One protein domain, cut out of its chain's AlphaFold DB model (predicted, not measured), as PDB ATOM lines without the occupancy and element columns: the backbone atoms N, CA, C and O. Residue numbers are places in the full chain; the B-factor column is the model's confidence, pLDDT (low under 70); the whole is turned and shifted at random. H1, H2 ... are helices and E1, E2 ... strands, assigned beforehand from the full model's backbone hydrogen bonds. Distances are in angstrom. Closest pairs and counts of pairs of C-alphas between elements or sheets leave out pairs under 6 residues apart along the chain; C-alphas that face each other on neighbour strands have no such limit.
ATOM      1  N   SER A  30      31.606 -44.342  37.405       88.50
ATOM      2  CA  SER A  30      30.339 -44.727  36.794       88.50
ATOM      3  C   SER A  30      29.273 -44.976  37.864       88.50
ATOM      4  O   SER A  30      29.524 -44.862  39.063       88.50
ATOM      5  N   GLU A  31      28.062 -45.329  37.434       86.69
ATOM      6  CA  GLU A  31      26.986 -45.758  38.340       86.69
ATOM      7  C   GLU A  31      27.324 -47.072  39.065       86.69
ATOM      8  O   GLU A  31      26.840 -47.310  40.167       86.69
ATOM      9  N   ASN A  32      28.204 -47.891  38.477       87.25
ATOM     10  CA  ASN A  32      28.549 -49.228  38.961       87.25
ATOM     11  C   ASN A  32      29.837 -49.262  39.795       87.25
ATOM     12  O   ASN A  32      30.244 -50.335  40.238       87.25
ATOM     13  N   GLY A  33      30.512 -48.128  39.984       90.38
ATOM     14  CA  GLY A  33      31.781 -48.095  40.701       90.38
ATOM     15  C   GLY A  33      32.634 -46.866  40.419       90.38
ATOM     16  O   GLY A  33      32.291 -46.015  39.596       90.38
ATOM     17  N   ALA A  34      33.765 -46.786  41.108       92.75
ATOM     18  CA  ALA A  34      34.749 -45.727  40.937       92.75
ATOM     19  C   ALA A  34      36.173 -46.247  41.162       92.75
ATOM     20  O   ALA A  34      36.399 -47.155  41.962       92.75
ATOM     21  N   SER A  35      37.132 -45.628  40.482       93.31
ATOM     22  CA  SER A  35      38.559 -45.784  40.727       93.31
ATOM     23  C   SER A  35      39.218 -44.419  40.916       93.31
ATOM     24  O   SER A  35      38.914 -43.458  40.207       93.31
ATOM     25  N   ALA A  36      40.133 -44.317  41.880       95.06
ATOM     26  CA  ALA A  36      40.893 -43.091  42.119       95.06
ATOM     27  C   ALA A  36      42.359 -43.392  42.431       95.06
ATOM     28  O   ALA A  36      42.665 -44.373  43.118       95.06
ATOM     29  N   LEU A  37      43.259 -42.528  41.954       94.94
ATOM     30  CA  LEU A  37      44.694 -42.691  42.157       94.94
ATOM     31  C   LEU A  37      45.078 -42.392  43.606       94.94
ATOM     32  O   LEU A  37      44.702 -41.367  44.179       94.94
ATOM     33  N   ILE A  38      45.913 -43.255  44.172       95.31
ATOM     34  CA  ILE A  38      46.556 -43.051  45.465       95.31
ATOM     35  C   ILE A  38      47.829 -42.232  45.223       95.31
ATOM     36  O   ILE A  38      48.812 -42.748  44.699       95.31
ATOM     37  N   LYS A  39      47.805 -40.941  45.577       93.06
ATOM     38  CA  LYS A  39      48.897 -39.990  45.267       93.06
ATOM     39  C   LYS A  39      49.894 -39.788  46.410       93.06
ATOM     40  O   LYS A  39      51.036 -39.421  46.162       93.06
ATOM     41  N   ASP A  40      49.473 -40.063  47.643       94.62
ATOM     42  CA  ASP A  40      50.230 -39.721  48.857       94.62
ATOM     43  C   ASP A  40      50.815 -40.949  49.579       94.62
ATOM     44  O   ASP A  40      51.220 -40.862  50.739       94.62
ATOM     45  N   ARG A  41      50.838 -42.115  48.917       95.88
ATOM     46  CA  ARG A  41      51.353 -43.377  49.471       95.88
ATOM     47  C   ARG A  41      52.175 -44.143  48.441       95.88
ATOM     48  O   ARG A  41      51.965 -44.004  47.242       95.88
ATOM     49  N   SER A  42      53.070 -44.988  48.940       95.00
ATOM     50  CA  SER A  42      53.844 -45.958  48.162       95.00
ATOM     51  C   SER A  42      53.834 -47.272  48.927       95.00
ATOM     52  O   SER A  42      54.387 -47.351  50.027       95.00
ATOM     53  N   LEU A  43      53.207 -48.303  48.360       95.44
ATOM     54  CA  LEU A  43      53.151 -49.613  48.999       95.44
ATOM     55  C   LEU A  43      54.548 -50.244  49.052       95.44
ATOM     56  O   LEU A  43      54.899 -50.875  50.047       95.44
ATOM     57  N   ALA A  44      55.392 -49.986  48.048       94.88
ATOM     58  CA  ALA A  44      56.795 -50.380  48.072       94.88
ATOM     59  C   ALA A  44      57.534 -49.789  49.280       94.88
ATOM     60  O   ALA A  44      58.220 -50.524  49.989       94.88
ATOM     61  N   ALA A  45      57.360 -48.494  49.564       95.69
ATOM     62  CA  ALA A  45      57.966 -47.869  50.737       95.69
ATOM     63  C   ALA A  45      57.394 -48.427  52.050       95.69
ATOM     64  O   ALA A  45      58.156 -48.725  52.971       95.69
ATOM     65  N   GLU A  46      56.072 -48.609  52.128       95.81
ATOM     66  CA  GLU A  46      55.391 -49.159  53.308       95.81
ATOM     67  C   GLU A  46      55.871 -50.578  53.644       95.81
ATOM     68  O   GLU A  46      55.984 -50.936  54.818       95.81
ATOM     69  N   TRP A  47      56.162 -51.389  52.626       94.81
ATOM     70  CA  TRP A  47      56.553 -52.792  52.785       94.81
ATOM     71  C   TRP A  47      58.069 -53.015  52.712       94.81
ATOM     72  O   TRP A  47      58.532 -54.147  52.859       94.81
ATOM     73  N   GLY A  48      58.858 -51.957  52.502       94.25
ATOM     74  CA  GLY A  48      60.314 -52.043  52.369       94.25
ATOM     75  C   GLY A  48      60.777 -52.780  51.107       94.25
ATOM     76  O   GLY A  48      61.822 -53.432  51.125       94.25
ATOM     77  N   LEU A  49      60.000 -52.712  50.023       91.50
ATOM     78  CA  LEU A  49      60.347 -53.294  48.730       91.50
ATOM     79  C   LEU A  49      61.340 -52.394  47.988       91.50
ATOM     80  O   LEU A  49      61.202 -51.172  47.959       91.50
ATOM     81  N   VAL A  50      62.326 -53.012  47.340       94.38
ATOM     82  CA  VAL A  50      63.266 -52.318  46.453       94.38
ATOM     83  C   VAL A  50      62.803 -52.517  45.018       94.38
ATOM     84  O   VAL A  50      62.835 -53.638  44.507       94.38
ATOM     85  N   LEU A  51      62.372 -51.434  44.374       91.62
ATOM     86  CA  LEU A  51      62.000 -51.456  42.962       91.62
ATOM     87  C   LEU A  51      63.249 -51.271  42.084       91.62
ATOM     88  O   LEU A  51      64.080 -50.415  42.393       91.62
ATOM     89  N   PRO A  52      63.406 -52.052  41.001       94.62
ATOM     90  CA  PRO A  52      64.410 -51.775  39.977       94.62
ATOM     91  C   PRO A  52      64.219 -50.388  39.345       94.62
ATOM     92  O   PRO A  52      63.093 -49.911  39.245       94.62
ATOM     93  N   ASP A  53      65.296 -49.784  38.833       90.31
ATOM     94  CA  ASP A  53      65.291 -48.416  38.277       90.31
ATOM     95  C   ASP A  53      64.243 -48.180  37.170       90.31
ATOM     96  O   ASP A  53      63.788 -47.060  36.955       90.31
ATOM     97  N   ASN A  54      63.862 -49.233  36.445       92.25
ATOM     98  CA  ASN A  54      62.886 -49.199  35.358       92.25
ATOM     99  C   ASN A  54      61.500 -49.726  35.771       92.25
ATOM    100  O   ASN A  54      60.719 -50.129  34.910       92.25
ATOM    101  N   VAL A  55      61.196 -49.787  37.065       93.50
ATOM    102  CA  VAL A  55      59.895 -50.219  37.581       93.50
ATOM    103  C   VAL A  55      59.274 -49.068  38.351       93.50
ATOM    104  O   VAL A  55      59.821 -48.583  39.337       93.50
ATOM    105  N   GLN A  56      58.111 -48.642  37.885       93.12
ATOM    106  CA  GLN A  56      57.270 -47.656  38.542       93.12
ATOM    107  C   GLN A  56      56.196 -48.357  39.367       93.12
ATOM    108  O   GLN A  56      55.907 -49.537  39.163       93.12
ATOM    109  N   GLU A  57      55.597 -47.600  40.275       94.00
ATOM    110  CA  GLU A  57      54.477 -48.019  41.106       94.00
ATOM    111  C   GLU A  57      53.301 -47.064  40.894       94.00
ATOM    112  O   GLU A  57      53.490 -45.850  40.822       94.00
ATOM    113  N   ILE A  58      52.090 -47.617  40.844       94.88
ATOM    114  CA  ILE A  58      50.845 -46.852  40.926       94.88
ATOM    115  C   ILE A  58      49.855 -47.587  41.833       94.88
ATOM    116  O   ILE A  58      49.668 -48.800  41.715       94.88
ATOM    117  N   GLY A  59      49.243 -46.849  42.757       94.56
ATOM    118  CA  GLY A  59      48.193 -47.344  43.643       94.56
ATOM    119  C   GLY A  59      46.835 -46.794  43.231       94.56
ATOM    120  O   GLY A  59      46.717 -45.621  42.877       94.56
ATOM    121  N   ILE A  60      45.804 -47.634  43.286       94.00
ATOM    122  CA  ILE A  60      44.441 -47.293  42.874       94.00
ATOM    123  C   ILE A  60      43.461 -47.809  43.916       94.00
ATOM    124  O   ILE A  60      43.479 -48.987  44.271       94.00
ATOM    125  N   THR A  61      42.584 -46.931  44.390       94.75
ATOM    126  CA  THR A  61      41.403 -47.330  45.163       94.75
ATOM    127  C   THR A  61      40.303 -47.775  44.215       94.75
ATOM    128  O   THR A  61      40.135 -47.191  43.147       94.75
ATOM    129  N   LEU A  62      39.573 -48.816  44.593       91.75
ATOM    130  CA  LEU A  62      38.495 -49.402  43.813       91.75
ATOM    131  C   LEU A  62      37.239 -49.461  44.663       91.75
ATOM    132  O   LEU A  62      37.272 -49.934  45.799       91.75
ATOM    133  N   GLU A  63      36.137 -49.049  44.064       92.75
ATOM    134  CA  GLU A  63      34.793 -49.240  44.576       92.75
ATOM    135  C   GLU A  63      33.960 -49.903  43.480       92.75
ATOM    136  O   GLU A  63      33.892 -49.398  42.358       92.75
ATOM    137  N   TYR A  64      33.337 -51.037  43.787       88.62
ATOM    138  CA  TYR A  64      32.467 -51.768  42.875       88.62
ATOM    139  C   TYR A  64      31.091 -51.972  43.505       88.62
ATOM    140  O   TYR A  64      30.966 -52.575  44.571       88.62
ATOM    141  N   TYR A  65      30.071 -51.486  42.802       88.38
ATOM    142  CA  TYR A  65      28.656 -51.520  43.180       88.38
ATOM    143  C   TYR A  65      27.778 -52.071  42.044       88.38
ATOM    144  O   TYR A  65      26.571 -51.854  42.030       88.38
ATOM    145  N   GLY A  66      28.378 -52.736  41.052       79.94
ATOM    146  CA  GLY A  66      27.700 -53.132  39.813       79.94
ATOM    147  C   GLY A  66      26.745 -54.323  39.933       79.94
ATOM    148  O   GLY A  66      26.157 -54.710  38.925       79.94
ATOM    149  N   SER A  67      26.600 -54.900  41.127       80.88
ATOM    150  CA  SER A  67      25.649 -55.974  41.419       80.88
ATOM    151  C   SER A  67      24.474 -55.455  42.248       80.88
ATOM    152  O   SER A  67      24.640 -54.590  43.114       80.88
ATOM    153  N   GLU A  68      23.279 -56.001  42.000       85.12
ATOM    154  CA  GLU A  68      22.119 -55.778  42.875       85.12
ATOM    155  C   GLU A  68      22.316 -56.430  44.252       85.12
ATOM    156  O   GLU A  68      21.713 -55.986  45.234       85.12
ATOM    157  N   ASP A  69      23.179 -57.448  44.335       88.06
ATOM    158  CA  ASP A  69      23.582 -58.047  45.599       88.06
ATOM    159  C   ASP A  69      24.650 -57.181  46.281       88.06
ATOM    160  O   ASP A  69      25.751 -56.971  45.768       88.06
ATOM    161  N   ARG A  70      24.319 -56.673  47.470       82.81
ATOM    162  CA  ARG A  70      25.240 -55.855  48.269       82.81
ATOM    163  C   ARG A  70      26.386 -56.660  48.854       82.81
ATOM    164  O   ARG A  70      27.414 -56.065  49.166       82.81
ATOM    165  N   ASP A  71      26.221 -57.969  49.006       86.19
ATOM    166  CA  ASP A  71      27.290 -58.835  49.497       86.19
ATOM    167  C   ASP A  71      28.390 -59.016  48.432       86.19
ATOM    168  O   ASP A  71      29.516 -59.386  48.762       86.19
ATOM    169  N   GLU A  72      28.100 -58.684  47.168       83.12
ATOM    170  CA  GLU A  72      29.068 -58.646  46.064       83.12
ATOM    171  C   GLU A  72      29.720 -57.266  45.879       83.12
ATOM    172  O   GLU A  72      30.593 -57.095  45.021       83.12
ATOM    173  N   TRP A  73      29.319 -56.262  46.666       90.31
ATOM    174  CA  TRP A  73      29.979 -54.964  46.645       90.31
ATOM    175  C   TRP A  73      31.369 -55.086  47.247       90.31
ATOM    176  O   TRP A  73      31.581 -55.719  48.281       90.31
ATOM    177  N   PHE A  74      32.327 -54.436  46.607       87.44
ATOM    178  CA  PHE A  74      33.720 -54.549  46.993       87.44
ATOM    179  C   PHE A  74      34.372 -53.178  47.033       87.44
ATOM    180  O   PHE A  74      34.219 -52.370  46.117       87.44
ATOM    181  N   THR A  75      35.149 -52.947  48.088       91.62
ATOM    182  CA  THR A  75      36.109 -51.853  48.142       91.62
ATOM    183  C   THR A  75      37.494 -52.407  48.421       91.62
ATOM    184  O   THR A  75      37.664 -53.371  49.173       91.62
ATOM    185  N   GLY A  76      38.505 -51.807  47.806       91.00
ATOM    186  CA  GLY A  76      39.872 -52.252  48.008       91.00
ATOM    187  C   GLY A  76      40.899 -51.380  47.319       91.00
ATOM    188  O   GLY A  76      40.585 -50.359  46.711       91.00
ATOM    189  N   GLU A  77      42.146 -51.812  47.421       92.69
ATOM    190  CA  GLU A  77      43.274 -51.191  46.744       92.69
ATOM    191  C   GLU A  77      43.873 -52.173  45.748       92.69
ATOM    192  O   GLU A  77      43.947 -53.379  45.996       92.69
ATOM    193  N   ARG A  78      44.340 -51.642  44.625       90.62
ATOM    194  CA  ARG A  78      45.119 -52.373  43.640       90.62
ATOM    195  C   ARG A  78      46.396 -51.606  43.358       90.62
ATOM    196  O   ARG A  78      46.359 -50.407  43.098       90.62
ATOM    197  N   TRP A  79      47.512 -52.318  43.406       92.31
ATOM    198  CA  TRP A  79      48.841 -51.758  43.218       92.31
ATOM    199  C   TRP A  79      49.503 -52.428  42.021       92.31
ATOM    200  O   TRP A  79      49.549 -53.657  41.941       92.31
ATOM    201  N   TYR A  80      49.986 -51.621  41.081       90.88
ATOM    202  CA  TYR A  80      50.685 -52.090  39.891       90.88
ATOM    203  C   TYR A  80      52.162 -51.721  39.974       90.88
ATOM    204  O   TYR A  80      52.506 -50.602  40.352       90.88
ATOM    205  N   TYR A  81      53.015 -52.657  39.558       90.81
ATOM    206  CA  TYR A  81      54.458 -52.474  39.443       90.81
ATOM    207  C   TYR A  81      54.898 -52.780  38.014       90.81
ATOM    208  O   TYR A  81      54.675 -53.889  37.525       90.81
ATOM    209  N   GLY A  82      55.531 -51.825  37.337       90.44
ATOM    210  CA  GLY A  82      56.010 -52.027  35.969       90.44
ATOM    211  C   GLY A  82      56.177 -50.731  35.191       90.44
ATOM    212  O   GLY A  82      56.663 -49.741  35.723       90.44
ATOM    213  N   GLN A  83      55.803 -50.756  33.913       85.94
ATOM    214  CA  GLN A  83      55.680 -49.563  33.072       85.94
ATOM    215  C   GLN A  83      54.223 -49.091  33.161       85.94
ATOM    216  O   GLN A  83      53.349 -49.656  32.505       85.94
TER     217      GLN A  83
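This is residues 30 to 83 of the 85 residues of an uncharacterized protein of Hafnia alvei (UniProt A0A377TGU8). A long, narrow, twisted sheet of three antiparallel strands makes the body, with the long hairpin of E2 and E3 running most of its length and the shorter E1 beside E2. A one-turn helix, H1, sits toward the end of the sheet where E2 begins, and it only grazes the sheet before the link of residues 48 to 55 leads back into E2. The printed part has 54 residues, with one named helix and three named strands in the order E1, H1, E2, E3; the sheet's order is E1, E2, E3, and the class is mostly strand. The whole is a loose rod with a radius of gyration of the C-alphas of 14.1 A, spanning 44 by 19 by 17 A.

E1 is residues 33 to 38 and measures 16.3 A from first to last C-alpha; C-alpha 33 stands at (31.781, -48.095, 40.701). H1 follows at residues 43 to 47, 6.0 A long. E2 is residues 56 to 64, 25.5 A long, beginning with C-alpha 56 at (57.270, -47.656, 38.542). E3 is residues 74 to 82, 25.0 A long, and ends with C-alpha 82 at (56.010, -52.027, 35.969).

E1 and E3 are the edge strands of the sheet and E2 is the inner one. E1 and E2 are antiparallel, with 153 degrees between their directions. The C-alphas of Gly 33 and Tyr 64 face each other at 4.3 A, and N 38 and O 59 are within hydrogen-bond range at 2.8 A. E2 and E3 form a hairpin, antiparallel at 162 degrees. The C-alphas of Gly 59 and Trp 79 face each other at 4.5 A; N 56 and O 82 are 2.8 A apart and N 74 and O 64 are 3.1 A apart, both within hydrogen-bond range. H1 is on the sheet but only grazes it, with its residues 43 to 44. Its closest C-alphas to E3 are those of Leu 43 and Trp 79, 7.5 A apart, and to E2 those of Leu 43 and Gly 59, 7.6 A apart. In H1 every O i to N i+4 pair is within hydrogen-bond range.

The two C-alphas farthest apart are those of Asp 53 and Glu 68, at 44.0 A. Residues 45 to 50, of which 45 to 47 belong to H1, stand free. The link from E1 to H1 is tight, with 4 residues; those from H1 to E2, with 8, and from E2 to E3, with 9, are short. The printed part, residues 30 to 83, has no cut. Its mean pLDDT is 91.3, and no printed residue is under 70.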